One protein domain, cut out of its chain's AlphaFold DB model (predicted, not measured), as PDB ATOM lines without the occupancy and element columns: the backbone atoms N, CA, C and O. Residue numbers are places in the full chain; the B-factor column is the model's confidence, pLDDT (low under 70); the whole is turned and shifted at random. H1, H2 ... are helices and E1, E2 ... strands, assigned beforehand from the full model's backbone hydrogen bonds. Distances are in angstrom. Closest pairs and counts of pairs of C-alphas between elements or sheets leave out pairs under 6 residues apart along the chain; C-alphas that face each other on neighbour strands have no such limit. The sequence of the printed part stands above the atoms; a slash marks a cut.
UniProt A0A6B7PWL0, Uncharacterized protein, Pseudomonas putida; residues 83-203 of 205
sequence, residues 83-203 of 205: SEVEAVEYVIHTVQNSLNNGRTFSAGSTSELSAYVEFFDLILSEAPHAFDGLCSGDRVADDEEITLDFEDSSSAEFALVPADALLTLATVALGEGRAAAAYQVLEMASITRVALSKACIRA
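What this domain is: This is residues 83 to 203 of the 205 residues of an uncharacterized protein of Pseudomonas putida (UniProt A0A6B7PWL0). Two helical hairpins, H1 with H2 and H4 with H5, pack crosswise on each other, H4 crossing both H1 and H2; H6 stands at the end where H4 begins and H5 ends, turned about perpendicular to both. A small strand hairpin, E1 with E2, lies beside H2, and the long link after H2 swings past H6 to the short H3. The printed part has 121 residues, with six named helices and two named strands in the order H1 H2 H3 E1 E2 H4 H5 H6; the sheet, E1 - E2, is antiparallel and the class is mostly helix. The whole is compact, with a radius of gyration of the C-alphas of 13.3 A and spans of 39 by 34 by 24 A.

How they stand to each other: Begin at the hairpin of E1, residues 148 to 151, and E2, residues 157 to 160: N 150 and O 158 are within hydrogen-bond range at 2.8 A, and N 148 and O 160 at 2.9 A. Go next to H2, residues 110 to 126, where the C-alpha of Phe 119 is 7.4 A from that of Phe 150, the closest to E1. H1, residues 84 to 100, touches H2, closest at the C-alphas of Ile 92 and Val 117, 5.6 A; this hairpin runs opposite ways at a shallow tilt of 34 degrees, only just short of steep. The hub is H4, residues 162 to 176, which touches four helices. With residues 91 to 98 alone, H1 touches H4 at a steep tilt of 62 degrees, closest at the C-alphas of Val 95 and Ala 173, 5.7 A. H5, residues 180 to 191, forms a hairpin with H4, opposite ways at 28 degrees, a shallow tilt; the C-alphas of Ala 163 and Ala 189 come closest, 4.9 A. H6, residues 193 to 203, touches residues 162 to 164 of H4, closest at the C-alphas of Ser 197 and Pro 162, 5.0 A. H3, residues 143 to 146, touches H6, closest at the C-alphas of Ile 146 and Ser 197, 5.6 A. In H1, H2, H4, H5 and H6 every O i to N i+4 pair is within hydrogen-bond range; H3 is too short for one.

Where its parts are: Find C-alpha 84 at (101.279, 110.439, 76.199); from there H1 runs 24.4 A to residue 100. H2 spans 24.5 A, H4 21.2 A, H5 16.4 A and H6 15.5 A, ending at C-alpha 203, (90.059, 110.769, 65.773).

The domain as a whole: The C-alphas farthest apart, those of Asn 101 and Arg 139, are 40.3 A apart. The printed part has no cut; its long link is H2 to H3, residues 127 to 142. Look there for the low confidence: residues 137 to 141 are under 70.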
ATOM      1  N   SER A  83     105.724 108.636  77.163       94.12
ATOM      2  CA  SER A  83     104.921 109.217  76.081       94.12
ATOM      3  C   SER A  83     103.449 109.309  76.500       94.12
ATOM      4  O   SER A  83     102.991 108.577  77.381       94.12
ATOM      5  N   GLU A  84     102.695 110.222  75.894       94.69
ATOM      6  CA  GLU A  84     101.279 110.439  76.199       94.69
ATOM      7  C   GLU A  84     100.465 109.154  76.003       94.69
ATOM      8  O   GLU A  84      99.631 108.817  76.842       94.69
ATOM      9  N   VAL A  85     100.774 108.393  74.953       94.56
ATOM     10  CA  VAL A  85     100.149 107.098  74.654       94.56
ATOM     11  C   VAL A  85     100.421 106.083  75.755       94.56
ATOM     12  O   VAL A  85      99.481 105.569  76.351       94.56
ATOM     13  N   GLU A  86     101.692 105.841  76.087       95.25
ATOM     14  CA  GLU A  86     102.072 104.873  77.125       95.25
ATOM     15  C   GLU A  86     101.481 105.251  78.494       95.25
ATOM     16  O   GLU A  86     101.083 104.383  79.275       95.25
ATOM     17  N   ALA A  87     101.402 106.552  78.796       95.88
ATOM     18  CA  ALA A  87     100.796 107.042  80.027       95.88
ATOM     19  C   ALA A  87      99.286 106.747  80.073       95.88
ATOM     20  O   ALA A  87      98.783 106.285  81.103       95.88
ATOM     21  N   VAL A  88      98.571 106.976  78.967       96.69
ATOM     22  CA  VAL A  88      97.136 106.681  78.847       96.69
ATOM     23  C   VAL A  88      96.882 105.174  78.891       96.69
ATOM     24  O   VAL A  88      96.050 104.736  79.684       96.69
ATOM     25  N   GLU A  89      97.639 104.363  78.149       96.00
ATOM     26  CA  GLU A  89      97.545 102.895  78.176       96.00
ATOM     27  C   GLU A  89      97.740 102.338  79.592       96.00
ATOM     28  O   GLU A  89      96.985 101.471  80.040       96.00
ATOM     29  N   TYR A  90      98.713 102.870  80.340       95.88
ATOM     30  CA  TYR A  90      98.925 102.487  81.734       95.88
ATOM     31  C   TYR A  90      97.683 102.757  82.595       95.88
ATOM     32  O   TYR A  90      97.288 101.911  83.408       95.88
ATOM     33  N   VAL A  91      97.064 103.934  82.441       96.88
ATOM     34  CA  VAL A  91      95.855 104.318  83.185       96.88
ATOM     35  C   VAL A  91      94.687 103.404  82.825       96.88
ATOM     36  O   VAL A  91      94.069 102.847  83.734       96.88
ATOM     37  N   ILE A  92      94.432 103.183  81.534       96.00
ATOM     38  CA  ILE A  92      93.378 102.284  81.045       96.00
ATOM     39  C   ILE A  92      93.570 100.883  81.630       96.00
ATOM     40  O   ILE A  92      92.663 100.351  82.274       96.00
ATOM     41  N   HIS A  93      94.770 100.313  81.499       95.56
ATOM     42  CA  HIS A  93      95.073  98.973  81.996       95.56
ATOM     43  C   HIS A  93      94.880  98.859  83.514       95.56
ATOM     44  O   HIS A  93      94.342  97.868  84.018       95.56
ATOM     45  N   THR A  94      95.288  99.886  84.263       95.06
ATOM     46  CA  THR A  94      95.126  99.934  85.721       95.06
ATOM     47  C   THR A  94      93.649  99.951  86.117       95.06
ATOM     48  O   THR A  94      93.239  99.183  86.991       95.06
ATOM     49  N   VAL A  95      92.831 100.785  85.468       95.00
ATOM     50  CA  VAL A  95      91.391 100.868  85.756       95.00
ATOM     51  C   VAL A  95      90.676  99.585  85.336       95.00
ATOM     52  O   VAL A  95      89.902  99.037  86.122       95.00
ATOM     53  N   GLN A  96      90.983  99.042  84.158       94.31
ATOM     54  CA  GLN A  96      90.386  97.806  83.653       94.31
ATOM     55  C   GLN A  96      90.678  96.610  84.566       94.31
ATOM     56  O   GLN A  96      89.778  95.837  84.898       94.31
ATOM     57  N   ASN A  97      91.911  96.478  85.059       93.62
ATOM     58  CA  ASN A  97      92.245  95.456  86.050       93.62
ATOM     59  C   ASN A  97      91.428  95.616  87.338       93.62
ATOM     60  O   ASN A  97      90.997  94.625  87.929       93.62
ATOM     61  N   SER A  98      91.192  96.843  87.784       91.31
ATOM     62  CA  SER A  98      90.409  97.110  88.996       91.31
ATOM     63  C   SER A  98      88.917  96.830  88.805       91.31
ATOM     64  O   SER A  98      88.293  96.262  89.706       91.31
ATOM     65  N   LEU A  99      88.370  97.116  87.616       92.12
ATOM     66  CA  LEU A  99      87.021  96.718  87.190       92.12
ATOM     67  C   LEU A  99      86.862  95.196  87.207       92.12
ATOM     68  O   LEU A  99      85.949  94.681  87.852       92.12
ATOM     69  N   ASN A 100      87.807  94.470  86.605       91.69
ATOM     70  CA  ASN A 100      87.802  93.005  86.568       91.69
ATOM     71  C   ASN A 100      87.869  92.369  87.966       91.69
ATOM     72  O   ASN A 100      87.339  91.281  88.187       91.69
ATOM     73  N   ASN A 101      88.494  93.055  88.924       90.06
ATOM     74  CA  ASN A 101      88.591  92.614  90.313       90.06
ATOM     75  C   ASN A 101      87.409  93.069  91.193       90.06
ATOM     76  O   ASN A 101      87.402  92.771  92.389       90.06
ATOM     77  N   GLY A 102      86.427  93.790  90.640       84.94
ATOM     78  CA  GLY A 102      85.238  94.250  91.362       84.94
ATOM     79  C   GLY A 102      85.541  95.238  92.491       84.94
ATOM     80  O   GLY A 102      84.870  95.210  93.526       84.94
ATOM     81  N   ARG A 103      86.577  96.074  92.337       82.62
ATOM     82  CA  ARG A 103      86.927  97.093  93.337       82.62
ATOM     83  C   ARG A 103      85.892  98.217  93.374       82.62
ATOM     84  O   ARG A 103      85.167  98.465  92.417       82.62
ATOM     85  N   THR A 104      85.823  98.896  94.514       81.06
ATOM     86  CA  THR A 104      85.040 100.125  94.675       81.06
ATOM     87  C   THR A 104      85.881 101.327  94.277       81.06
ATOM     88  O   THR A 104      87.004 101.460  94.762       81.06
ATOM     89  N   PHE A 105      85.323 102.219  93.466       84.25
ATOM     90  CA  PHE A 105      86.050 103.353  92.903       84.25
ATOM     91  C   PHE A 105      85.794 104.648  93.669       84.25
ATOM     92  O   PHE A 105      84.727 104.853  94.248       84.25
ATOM     93  N   SER A 106      86.794 105.525  93.668       79.69
ATOM     94  CA  SER A 106      86.722 106.865  94.257       79.69
ATOM     95  C   SER A 106      85.970 107.868  93.377       79.69
ATOM     96  O   SER A 106      85.516 108.888  93.891       79.69
ATOM     97  N   ALA A 107      85.840 107.589  92.077       81.50
ATOM     98  CA  ALA A 107      85.181 108.436  91.090       81.50
ATOM     99  C   ALA A 107      84.546 107.577  89.984       81.50
ATOM    100  O   ALA A 107      85.106 106.546  89.614       81.50
ATOM    101  N   GLY A 108      83.399 108.022  89.460       84.31
ATOM    102  CA  GLY A 108      82.641 107.320  88.420       84.31
ATOM    103  C   GLY A 108      81.937 106.042  88.896       84.31
ATOM    104  O   GLY A 108      82.300 105.417  89.896       84.31
ATOM    105  N   SER A 109      80.895 105.648  88.174       89.69
ATOM    106  CA  SER A 109      80.261 104.335  88.292       89.69
ATOM    107  C   SER A 109      81.018 103.275  87.483       89.69
ATOM    108  O   SER A 109      81.736 103.585  86.537       89.69
ATOM    109  N   THR A 110      80.839 101.995  87.821       91.06
ATOM    110  CA  THR A 110      81.457 100.874  87.085       91.06
ATOM    111  C   THR A 110      81.133 100.904  85.587       91.06
ATOM    112  O   THR A 110      82.009 100.610  84.778       91.06
ATOM    113  N   SER A 111      79.899 101.264  85.217       91.62
ATOM    114  CA  SER A 111      79.476 101.377  83.817       91.62
ATOM    115  C   SER A 111      80.176 102.529  83.106       91.62
ATOM    116  O   SER A 111      80.727 102.315  82.035       91.62
ATOM    117  N   GLU A 112      80.241 103.712  83.726       93.88
ATOM    118  CA  GLU A 112      80.941 104.869  83.145       93.88
ATOM    119  C   GLU A 112      82.431 104.581  82.960       93.88
ATOM    120  O   GLU A 112      82.976 104.808  81.889       93.88
ATOM    121  N   LEU A 113      83.094 104.015  83.974       95.19
ATOM    122  CA  LEU A 113      84.515 103.672  83.883       95.19
ATOM    123  C   LEU A 113      84.791 102.638  82.788       95.19
ATOM    124  O   LEU A 113      85.806 102.739  82.109       95.19
ATOM    125  N   SER A 114      83.897 101.661  82.611       95.19
ATOM    126  CA  SER A 114      84.029 100.668  81.539       95.19
ATOM    127  C   SER A 114      83.868 101.317  80.163       95.19
ATOM    128  O   SER A 114      84.692 101.071  79.287       95.19
ATOM    129  N   ALA A 115      82.878 102.201  79.999       96.38
ATOM    130  CA  ALA A 115      82.675 102.949  78.762       96.38
ATOM    131  C   ALA A 115      83.856 103.882  78.452       96.38
ATOM    132  O   ALA A 115      84.293 103.962  77.313       96.38
ATOM    133  N   TYR A 116      84.431 104.548  79.458       97.31
ATOM    134  CA  TYR A 116      85.602 105.410  79.267       97.31
ATOM    135  C   TYR A 116      86.848 104.615  78.863       97.31
ATOM    136  O   TYR A 116      87.591 105.061  77.995       97.31
ATOM    137  N   VAL A 117      87.077 103.442  79.468       97.06
ATOM    138  CA  VAL A 117      88.142 102.510  79.053       97.06
ATOM    139  C   VAL A 117      87.959 102.132  77.583       97.06
ATOM    140  O   VAL A 117      88.885 102.309  76.800       97.06
ATOM    141  N   GLU A 118      86.755 101.698  77.197       97.19
ATOM    142  CA  GLU A 118      86.446 101.313  75.814       97.19
ATOM    143  C   GLU A 118      86.634 102.478  74.833       97.19
ATOM    144  O   GLU A 118      87.241 102.317  73.775       97.19
ATOM    145  N   PHE A 119      86.168 103.669  75.207       97.19
ATOM    146  CA  PHE A 119      86.327 104.880  74.416       97.19
ATOM    147  C   PHE A 119      87.805 105.195  74.157       97.19
ATOM    148  O   PHE A 119      88.192 105.416  73.014       97.19
ATOM    149  N   PHE A 120      88.655 105.200  75.188       97.31
ATOM    150  CA  PHE A 120      90.071 105.517  74.997       97.31
ATOM    151  C   PHE A 120      90.852 104.406  74.290       97.31
ATOM    152  O   PHE A 120      91.743 104.729  73.506       97.31
ATOM    153  N   ASP A 121      90.489 103.134  74.481       96.31
ATOM    154  CA  ASP A 121      91.023 102.028  73.676       96.31
ATOM    155  C   ASP A 121      90.704 102.226  72.184       96.31
ATOM    156  O   ASP A 121      91.574 102.049  71.327       96.31
ATOM    157  N   LEU A 122      89.480 102.662  71.858       96.00
ATOM    158  CA  LEU A 122      89.087 102.992  70.487       96.00
ATOM    159  C   LEU A 122      89.897 104.174  69.936       96.00
ATOM    160  O   LEU A 122      90.431 104.077  68.831       96.00
ATOM    161  N   ILE A 123      90.036 105.265  70.698       96.69
ATOM    162  CA  ILE A 123      90.825 106.434  70.274       96.69
ATOM    163  C   ILE A 123      92.273 106.040  69.966       96.69
ATOM    164  O   ILE A 123      92.796 106.430  68.924       96.69
ATOM    165  N   LEU A 124      92.912 105.255  70.836       95.19
ATOM    166  CA  LEU A 124      94.290 104.804  70.631       95.19
ATOM    167  C   LEU A 124      94.428 103.852  69.437       95.19
ATOM    168  O   LEU A 124      95.470 103.847  68.784       95.19
ATOM    169  N   SER A 125      93.388 103.076  69.123       94.94
ATOM    170  CA  SER A 125      93.350 102.217  67.936       94.94
ATOM    171  C   SER A 125      93.220 103.020  66.637       94.94
ATOM    172  O   SER A 125      93.950 102.761  65.679       94.94
ATOM    173  N   GLU A 126      92.307 103.993  66.589       94.69
ATOM    174  CA  GLU A 126      92.018 104.774  65.376       94.69
ATOM    175  C   GLU A 126      93.059 105.872  65.119       94.69
ATOM    176  O   GLU A 126      93.474 106.105  63.981       94.69
ATOM    177  N   ALA A 127      93.534 106.531  66.179       93.69
ATOM    178  CA  ALA A 127      94.519 107.601  66.106       93.69
ATOM    179  C   ALA A 127      95.579 107.464  67.218       93.69
ATOM    180  O   ALA A 127      95.559 108.218  68.194       93.69
ATOM    181  N   PRO A 128      96.582 106.579  67.038       90.56
ATOM    182  CA  PRO A 128      97.626 106.331  68.038       90.56
ATOM    183  C   PRO A 128      98.420 107.575  68.454       90.56
ATOM    184  O   PRO A 128      98.994 107.596  69.527       90.56
ATOM    185  N   HIS A 129      98.453 108.614  67.616       90.94
ATOM    186  CA  HIS A 129      99.185 109.865  67.855       90.94
ATOM    187  C   HIS A 129      98.268 111.035  68.244       90.94
ATOM    188  O   HIS A 129      98.673 112.193  68.154       90.94
ATOM    189  N   ALA A 130      97.011 110.773  68.626       91.44
ATOM    190  CA  ALA A 130      96.035 111.825  68.930       91.44
ATOM    191  C   ALA A 130      96.477 112.751  70.075       91.44
ATOM    192  O   ALA A 130      96.062 113.908  70.123       91.44
ATOM    193  N   PHE A 131      97.313 112.248  70.984       92.56
ATOM    194  CA  PHE A 131      97.743 112.969  72.180       92.56
ATOM    195  C   PHE A 131      99.143 113.584  72.061       92.56
ATOM    196  O   PHE A 131      99.589 114.269  72.979       92.56
ATOM    197  N   ASP A 132      99.819 113.397  70.927       90.56
ATOM    198  CA  ASP A 132     101.177 113.893  70.736       90.56
ATOM    199  C   ASP A 132     101.183 115.428  70.682       90.56
ATOM    200  O   ASP A 132     100.521 116.055  69.849       90.56
ATOM    201  N   GLY A 133     101.976 116.050  71.559       85.00
ATOM    202  CA  GLY A 133     102.180 117.501  71.555       85.00
ATOM    203  C   GLY A 133     100.952 118.317  71.966       85.00
ATOM    204  O   GLY A 133     100.835 119.478  71.566       85.00
ATOM    205  N   LEU A 134     100.036 117.732  72.748       89.06
ATOM    206  CA  LEU A 134      98.946 118.485  73.364       89.06
ATOM    207  C   LEU A 134      99.496 119.605  74.255       89.06
ATOM    208  O   LEU A 134     100.425 119.415  75.039       89.06
ATOM    209  N   CYS A 135      98.865 120.769  74.176       85.75
ATOM    210  CA  CYS A 135      99.137 121.895  75.057       85.75
ATOM    211  C   CYS A 135      97.824 122.508  75.549       85.75
ATOM    212  O   CYS A 135      96.742 122.166  75.061       85.75
ATOM    213  N   SER A 136      97.896 123.430  76.510       81.06
ATOM    214  CA  SER A 136      96.731 124.165  77.024       81.06
ATOM    215  C   SER A 136      95.965 124.967  75.959       81.06
ATOM    216  O   SER A 136      94.859 125.440  76.222       81.06
ATOM    217  N   GLY A 137      96.525 125.098  74.752       63.47
ATOM    218  CA  GLY A 137      96.009 125.892  73.647       63.47
ATOM    219  C   GLY A 137      94.644 125.456  73.104       63.47
ATOM    220  O   GLY A 137      94.557 124.663  72.174       63.47
ATOM    221  N   ASP A 138      93.586 126.075  73.625       57.41
ATOM    222  CA  ASP A 138      92.506 126.741  72.882       57.41
ATOM    223  C   ASP A 138      91.670 127.582  73.874       57.41
ATOM    224  O   ASP A 138      91.558 127.249  75.055       57.41
ATOM    225  N   ARG A 139      91.086 128.704  73.428       58.66
ATOM    226  CA  ARG A 139      90.172 129.508  74.268       58.66
ATOM    227  C   ARG A 139      88.994 128.649  74.719       58.66
ATOM    228  O   ARG A 139      88.512 127.873  73.905       58.66
ATOM    229  N   VAL A 140      88.543 128.864  75.965       58.53
ATOM    230  CA  VAL A 140      87.333 128.291  76.593       58.53
ATOM    231  C   VAL A 140      86.299 127.926  75.526       58.53
ATOM    232  O   VAL A 140      85.598 128.803  75.020       58.53
ATOM    233  N   ALA A 141      86.286 126.652  75.138       59.78
ATOM    234  CA  ALA A 141      85.213 126.084  74.346       59.78
ATOM    235  C   ALA A 141      84.037 125.864  75.299       59.78
ATOM    236  O   ALA A 141      84.255 125.539  76.471       59.78
ATOM    237  N   ASP A 142      82.816 126.082  74.817       72.44
ATOM    238  CA  ASP A 142      81.644 125.617  75.553       72.44
ATOM    239  C   ASP A 142      81.711 124.087  75.643       72.44
ATOM    240  O   ASP A 142      82.209 123.437  74.718       72.44
ATOM    241  N   ASP A 143      81.223 123.505  76.736       77.12
ATOM    242  CA  ASP A 143      81.231 122.049  76.909       77.12
ATOM    243  C   ASP A 143      80.448 121.369  75.773       77.12
ATOM    244  O   ASP A 143      80.798 120.267  75.356       77.12
ATOM    245  N   GLU A 144      79.469 122.060  75.183       75.44
ATOM    246  CA  GLU A 144      78.733 121.615  73.993       75.44
ATOM    247  C   GLU A 144      79.629 121.368  72.763       75.44
ATOM    248  O   GLU A 144      79.320 120.502  71.950       75.44
ATOM    249  N   GLU A 145      80.750 122.082  72.608       81.69
ATOM    250  CA  GLU A 145      81.659 121.922  71.457       81.69
ATOM    251  C   GLU A 145      82.632 120.745  71.610       81.69
ATOM    252  O   GLU A 145      83.287 120.348  70.641       81.69
ATOM    253  N   ILE A 146      82.777 120.226  72.830       87.88
ATOM    254  CA  ILE A 146      83.765 119.200  73.188       87.88
ATOM    255  C   ILE A 146      83.143 117.952  73.826       87.88
ATOM    256  O   ILE A 146      83.870 117.023  74.177       87.88
ATOM    257  N   THR A 147      81.818 117.931  73.965       91.81
ATOM    258  CA  THR A 147      81.042 116.758  74.375       91.81
ATOM    259  C   THR A 147      80.761 115.878  73.164       91.81
ATOM    260  O   THR A 147      80.516 116.368  72.062       91.81
ATOM    261  N   LEU A 148      80.774 114.569  73.380       92.25
ATOM    262  CA  LEU A 148      80.416 113.567  72.389       92.25
ATOM    263  C   LEU A 148      79.532 112.486  73.002       92.25
ATOM    264  O   LEU A 148      79.662 112.164  74.182       92.25
ATOM    265  N   ASP A 149      78.643 111.942  72.177       92.06
ATOM    266  CA  ASP A 149      77.835 110.779  72.517       92.06
ATOM    267  C   ASP A 149      78.599 109.521  72.098       92.06
ATOM    268  O   ASP A 149      78.932 109.337  70.925       92.06
ATOM    269  N   PHE A 150      78.898 108.665  73.068       93.25
ATOM    270  CA  PHE A 150      79.575 107.392  72.868       93.25
ATOM    271  C   PHE A 150      78.620 106.245  73.196       93.25
ATOM    272  O   PHE A 150      78.110 106.163  74.311       93.25
ATOM    273  N   GLU A 151      78.384 105.361  72.229       94.44
ATOM    274  CA  GLU A 151      77.691 104.092  72.457       94.44
ATOM    275  C   GLU A 151      78.741 103.023  72.776       94.44
ATOM    276  O   GLU A 151      79.618 102.750  71.955       94.44
ATOM    277  N   ASP A 152      78.663 102.439  73.971       91.00
ATOM    278  CA  ASP A 152      79.558 101.354  74.372       91.00
ATOM    279  C   ASP A 152      79.180 100.014  73.712       91.00
ATOM    280  O   ASP A 152      78.123  99.848  73.094       91.00
ATOM    281  N   SER A 153      80.019  98.998  73.894       90.94
ATOM    282  CA  SER A 153      79.782  97.642  73.381       90.94
ATOM    283  C   SER A 153      78.518  96.954  73.923       90.94
ATOM    284  O   SER A 153      78.113  95.908  73.404       90.94
ATOM    285  N   SER A 154      77.880  97.514  74.955       90.50
ATOM    286  CA  SER A 154      76.611  97.053  75.522       90.50
ATOM    287  C   SER A 154      75.386  97.803  74.979       90.50
ATOM    288  O   SER A 154      74.262  97.518  75.406       90.50
ATOM    289  N   SER A 155      75.591  98.701  74.010       90.31
ATOM    290  CA  SER A 155      74.595  99.628  73.463       90.31
ATOM    291  C   SER A 155      74.043 100.623  74.487       90.31
ATOM    292  O   SER A 155      72.896 101.065  74.385       90.31
ATOM    293  N   ALA A 156      74.835 100.965  75.503       92.12
ATOM    294  CA  ALA A 156      74.539 102.071  76.396       92.12
ATOM    295  C   ALA A 156      75.179 103.357  75.859       92.12
ATOM    296  O   ALA A 156      76.354 103.379  75.499       92.12
ATOM    297  N   GLU A 157      74.394 104.432  75.814       93.56
ATOM    298  CA  GLU A 157      74.834 105.745  75.342       93.56
ATOM    299  C   GLU A 157      75.335 106.605  76.510       93.56
ATOM    300  O   GLU A 157      74.666 106.741  77.541       93.56
ATOM    301  N   PHE A 158      76.499 107.225  76.325       92.75
ATOM    302  CA  PHE A 158      77.151 108.101  77.288       92.75
ATOM    303  C   PHE A 158      77.508 109.429  76.627       92.75
ATOM    304  O   PHE A 158      78.345 109.471  75.728       92.75
ATOM    305  N   ALA A 159      76.929 110.521  77.120       93.31
ATOM    306  CA  ALA A 159      77.407 111.860  76.802       93.31
ATOM    307  C   ALA A 159      78.633 112.161  77.673       93.31
ATOM    308  O   ALA A 159      78.531 112.166  78.904       93.31
ATOM    309  N   LEU A 160      79.791 112.392  77.055       94.00
ATOM    310  CA  LEU A 160      81.043 112.604  77.778       94.00
ATOM    311  C   LEU A 160      81.902 113.704  77.159       94.00
ATOM    312  O   LEU A 160      81.959 113.869  75.942       94.00
ATOM    313  N   VAL A 161      82.623 114.427  78.017       94.94
ATOM    314  CA  VAL A 161      83.766 115.253  77.619       94.94
ATOM    315  C   VAL A 161      85.018 114.385  77.769       94.94
ATOM    316  O   VAL A 161      85.318 113.971  78.895       94.94
ATOM    317  N   PRO A 162      85.773 114.094  76.692       95.44
ATOM    318  CA  PRO A 162      86.901 113.162  76.741       95.44
ATOM    319  C   PRO A 162      87.916 113.484  77.831       95.44
ATOM    320  O   PRO A 162      88.315 112.605  78.588       95.44
ATOM    321  N   ALA A 163      88.299 114.750  77.975       95.12
ATOM    322  CA  ALA A 163      89.249 115.129  79.010       95.12
ATOM    323  C   ALA A 163      88.734 114.842  80.431       95.12
ATOM    324  O   ALA A 163      89.497 114.360  81.262       95.12
ATOM    325  N   ASP A 164      87.445 115.048  80.705       95.50
ATOM    326  CA  ASP A 164      86.863 114.778  82.025       95.50
ATOM    327  C   ASP A 164      86.738 113.264  82.281       95.50
ATOM    328  O   ASP A 164      86.974 112.785  83.398       95.50
ATOM    329  N   ALA A 165      86.444 112.485  81.235       96.81
ATOM    330  CA  ALA A 165      86.478 111.026  81.279       96.81
ATOM    331  C   ALA A 165      87.895 110.511  81.587       96.81
ATOM    332  O   ALA A 165      88.076 109.699  82.499       96.81
ATOM    333  N   LEU A 166      88.920 111.040  80.910       97.31
ATOM    334  CA  LEU A 166      90.314 110.662  81.152       97.31
ATOM    335  C   LEU A 166      90.788 111.074  82.547       97.31
ATOM    336  O   LEU A 166      91.464 110.304  83.228       97.31
ATOM    337  N   LEU A 167      90.393 112.266  82.999       96.25
ATOM    338  CA  LEU A 167      90.665 112.753  84.349       96.25
ATOM    339  C   LEU A 167      90.059 111.817  85.405       96.25
ATOM    340  O   LEU A 167      90.700 111.512  86.416       96.25
ATOM    341  N   THR A 168      88.845 111.321  85.157       96.56
ATOM    342  CA  THR A 168      88.171 110.342  86.019       96.56
ATOM    343  C   THR A 168      88.949 109.025  86.065       96.56
ATOM    344  O   THR A 168      89.241 108.530  87.157       96.56
ATOM    345  N   LEU A 169      89.362 108.491  84.909       96.69
ATOM    346  CA  LEU A 169      90.185 107.277  84.834       96.69
ATOM    347  C   LEU A 169      91.522 107.441  85.573       96.69
ATOM    348  O   LEU A 169      91.894 106.583  86.375       96.69
ATOM    349  N   ALA A 170      92.218 108.560  85.372       96.31
ATOM    350  CA  ALA A 170      93.482 108.853  86.045       96.31
ATOM    351  C   ALA A 170      93.314 108.969  87.568       96.31
ATOM    352  O   ALA A 170      94.139 108.458  88.329       96.31
ATOM    353  N   THR A 171      92.216 109.575  88.026       94.50
ATOM    354  CA  THR A 171      91.878 109.676  89.455       94.50
ATOM    355  C   THR A 171      91.665 108.300  90.081       94.50
ATOM    356  O   THR A 171      92.147 108.039  91.188       94.50
ATOM    357  N   VAL A 172      90.982 107.397  89.374       93.56
ATOM    358  CA  VAL A 172      90.822 106.008  89.818       93.56
ATOM    359  C   VAL A 172      92.171 105.290  89.839       93.56
ATOM    360  O   VAL A 172      92.517 104.687  90.854       93.56
ATOM    361  N   ALA A 173      92.972 105.406  88.777       93.62
ATOM    362  CA  ALA A 173      94.292 104.782  88.701       93.62
ATOM    363  C   ALA A 173      95.227 105.239  89.838       93.62
ATOM    364  O   ALA A 173      95.915 104.408  90.430       93.62
ATOM    365  N   LEU A 174      95.197 106.522  90.221       90.81
ATOM    366  CA  LEU A 174      95.942 107.038  91.378       90.81
ATOM    367  C   LEU A 174      95.524 106.394  92.705       90.81
ATOM    368  O   LEU A 174      96.367 106.206  93.588       90.81
ATOM    369  N   GLY A 175      94.238 106.062  92.858       86.50
ATOM    370  CA  GLY A 175      93.717 105.341  94.021       86.50
ATOM    371  C   GLY A 175      94.206 103.891  94.102       86.50
ATOM    372  O   GLY A 175      94.366 103.359  95.201       86.50
ATOM    373  N   GLU A 176      94.496 103.279  92.954       83.56
ATOM    374  CA  GLU A 176      95.005 101.907  92.833       83.56
ATOM    375  C   GLU A 176      96.528 101.828  93.014       83.56
ATOM    376  O   GLU A 176      97.057 100.859  93.567       83.56
ATOM    377  N   GLY A 177      97.237 102.880  92.608       74.06
ATOM    378  CA  GLY A 177      98.665 103.052  92.820       74.06
ATOM    379  C   GLY A 177      99.102 104.454  92.416       74.06
ATOM    380  O   GLY A 177      98.811 104.912  91.317       74.06
ATOM    381  N   ARG A 178      99.839 105.143  93.296       73.62
ATOM    382  CA  ARG A 178     100.379 106.496  93.058       73.62
ATOM    383  C   ARG A 178     101.540 106.476  92.045       73.62
ATOM    384  O   ARG A 178     102.679 106.769  92.398       73.62
ATOM    385  N   ALA A 179     101.265 106.058  90.814       83.00
ATOM    386  CA  ALA A 179     102.237 105.939  89.731       83.00
ATOM    387  C   ALA A 179     102.417 107.268  88.982       83.00
ATOM    388  O   ALA A 179     101.460 108.025  88.821       83.00
ATOM    389  N   ALA A 180     103.630 107.523  88.473       89.75
ATOM    390  CA  ALA A 180     103.935 108.725  87.691       89.75
ATOM    391  C   ALA A 180     103.003 108.906  86.488       89.75
ATOM    392  O   ALA A 180     102.489 110.000  86.289       89.75
ATOM    393  N   ALA A 181     102.716 107.825  85.757       94.31
ATOM    394  CA  ALA A 181     101.812 107.847  84.608       94.31
ATOM    395  C   ALA A 181     100.427 108.414  84.962       94.31
ATOM    396  O   ALA A 181      99.892 109.243  84.236       94.31
ATOM    397  N   ALA A 182      99.867 108.040  86.114       94.75
ATOM    398  CA  ALA A 182      98.549 108.518  86.516       94.75
ATOM    399  C   ALA A 182      98.568 110.008  86.910       94.75
ATOM    400  O   ALA A 182      97.640 110.738  86.571       94.75
ATOM    401  N   TYR A 183      99.644 110.493  87.548       94.69
ATOM    402  CA  TYR A 183      99.832 111.933  87.769       94.69
ATOM    403  C   TYR A 183     100.020 112.694  86.451       94.69
ATOM    404  O   TYR A 183      99.413 113.744  86.268       94.69
ATOM    405  N   GLN A 184     100.805 112.151  85.517       95.94
ATOM    406  CA  GLN A 184     101.020 112.738  84.196       95.94
ATOM    407  C   GLN A 184      99.706 112.868  83.419       95.94
ATOM    408  O   GLN A 184      99.433 113.937  82.881       95.94
ATOM    409  N   VAL A 185      98.890 111.811  83.368       96.88
ATOM    410  CA  VAL A 185      97.595 111.831  82.668       96.88
ATOM    411  C   VAL A 185      96.611 112.780  83.350       96.88
ATOM    412  O   VAL A 185      95.871 113.474  82.657       96.88
ATOM    413  N   LEU A 186      96.621 112.866  84.684       95.44
ATOM    414  CA  LEU A 186      95.783 113.817  85.418       95.44
ATOM    415  C   LEU A 186      96.115 115.264  85.023       95.44
ATOM    416  O   LEU A 186      95.209 116.024  84.681       95.44
ATOM    417  N   GLU A 187      97.398 115.631  85.017       94.88
ATOM    418  CA  GLU A 187      97.833 116.964  84.581       94.88
ATOM    419  C   GLU A 187      97.548 117.193  83.090       94.88
ATOM    420  O   GLU A 187      97.046 118.254  82.726       94.88
ATOM    421  N   MET A 188      97.774 116.191  82.230       95.56
ATOM    422  CA  MET A 188      97.459 116.266  80.799       95.56
ATOM    423  C   MET A 188      95.982 116.585  80.571       95.56
ATOM    424  O   MET A 188      95.660 117.567  79.905       95.56
ATOM    425  N   ALA A 189      95.084 115.786  81.147       95.25
ATOM    426  CA  ALA A 189      93.643 115.938  80.985       95.25
ATOM    427  C   ALA A 189      93.140 117.281  81.530       95.25
ATOM    428  O   ALA A 189      92.303 117.931  80.907       95.25
ATOM    429  N   SER A 190      93.690 117.719  82.664       93.75
ATOM    430  CA  SER A 190      93.349 118.994  83.297       93.75
ATOM    431  C   SER A 190      93.799 120.198  82.460       93.75
ATOM    432  O   SER A 190      93.007 121.090  82.160       93.75
ATOM    433  N   ILE A 191      95.067 120.219  82.045       92.88
ATOM    434  CA  ILE A 191      95.687 121.375  81.382       92.88
ATOM    435  C   ILE A 191      95.257 121.470  79.921       92.88
ATOM    436  O   ILE A 191      94.971 122.558  79.428       92.88
ATOM    437  N   THR A 192      95.179 120.334  79.231       93.19
ATOM    438  CA  THR A 192      94.902 120.270  77.788       93.19
ATOM    439  C   THR A 192      93.433 119.991  77.487       93.19
ATOM    440  O   THR A 192      93.104 119.629  76.363       93.19
ATOM    441  N   ARG A 193      92.531 120.179  78.463       93.12
ATOM    442  CA  ARG A 193      91.122 119.744  78.426       93.12
ATOM    443  C   ARG A 193      90.436 119.931  77.069       93.12
ATOM    444  O   ARG A 193      89.842 118.997  76.530       93.12
ATOM    445  N   VAL A 194      90.535 121.135  76.501       91.25
ATOM    446  CA  VAL A 194      89.924 121.474  75.204       91.25
ATOM    447  C   VAL A 194      90.667 120.811  74.041       91.25
ATOM    448  O   VAL A 194      90.031 120.189  73.192       91.25
ATOM    449  N   ALA A 195      91.997 120.925  73.998       92.12
ATOM    450  CA  ALA A 195      92.822 120.359  72.932       92.12
ATOM    451  C   ALA A 195      92.692 118.830  72.861       92.12
ATOM    452  O   ALA A 195      92.470 118.286  71.780       92.12
ATOM    453  N   LEU A 196      92.733 118.159  74.015       94.12
ATOM    454  CA  LEU A 196      92.534 116.721  74.157       94.12
ATOM    455  C   LEU A 196      91.155 116.308  73.650       94.12
ATOM    456  O   LEU A 196      91.046 115.422  72.807       94.12
ATOM    457  N   SER A 197      90.101 116.989  74.100       94.38
ATOM    458  CA  SER A 197      88.736 116.654  73.685       94.38
ATOM    459  C   SER A 197      88.532 116.845  72.181       94.38
ATOM    460  O   SER A 197      87.976 115.975  71.514       94.38
ATOM    461  N   LYS A 198      89.074 117.925  71.602       92.00
ATOM    462  CA  LYS A 198      89.068 118.132  70.145       92.00
ATOM    463  C   LYS A 198      89.886 117.080  69.397       92.00
ATOM    464  O   LYS A 198      89.494 116.702  68.296       92.00
ATOM    465  N   ALA A 199      91.009 116.625  69.950       92.88
ATOM    466  CA  ALA A 199      91.812 115.565  69.350       92.88
ATOM    467  C   ALA A 199      91.043 114.239  69.310       92.88
ATOM    468  O   ALA A 199      90.983 113.614  68.255       92.88
ATOM    469  N   CYS A 200      90.364 113.877  70.403       94.12
ATOM    470  CA  CYS A 200      89.479 112.716  70.443       94.12
ATOM    471  C   CYS A 200      88.340 112.813  69.419       94.12
ATOM    472  O   CYS A 200      88.099 111.865  68.684       94.12
ATOM    473  N   ILE A 201      87.672 113.968  69.318       91.69
ATOM    474  CA  ILE A 201      86.603 114.173  68.325       91.69
ATOM    475  C   ILE A 201      87.144 113.988  66.904       91.69
ATOM    476  O   ILE A 201      86.526 113.310  66.092       91.69
ATOM    477  N   ARG A 202      88.317 114.552  66.597       91.19
ATOM    478  CA  ARG A 202      88.950 114.407  65.274       91.19
ATOM    479  C   ARG A 202      89.378 112.977  64.962       91.19
ATOM    480  O   ARG A 202      89.453 112.645  63.790       91.19
ATOM    481  N   ALA A 203      89.691 112.167  65.969       91.62
ATOM    482  CA  ALA A 203      90.059 110.769  65.773       91.62
ATOM    483  C   ALA A 203      88.871 109.898  65.325       91.62
ATOM    484  O   ALA A 203      89.088 108.850  64.729       91.62
TER     485      ALA A 203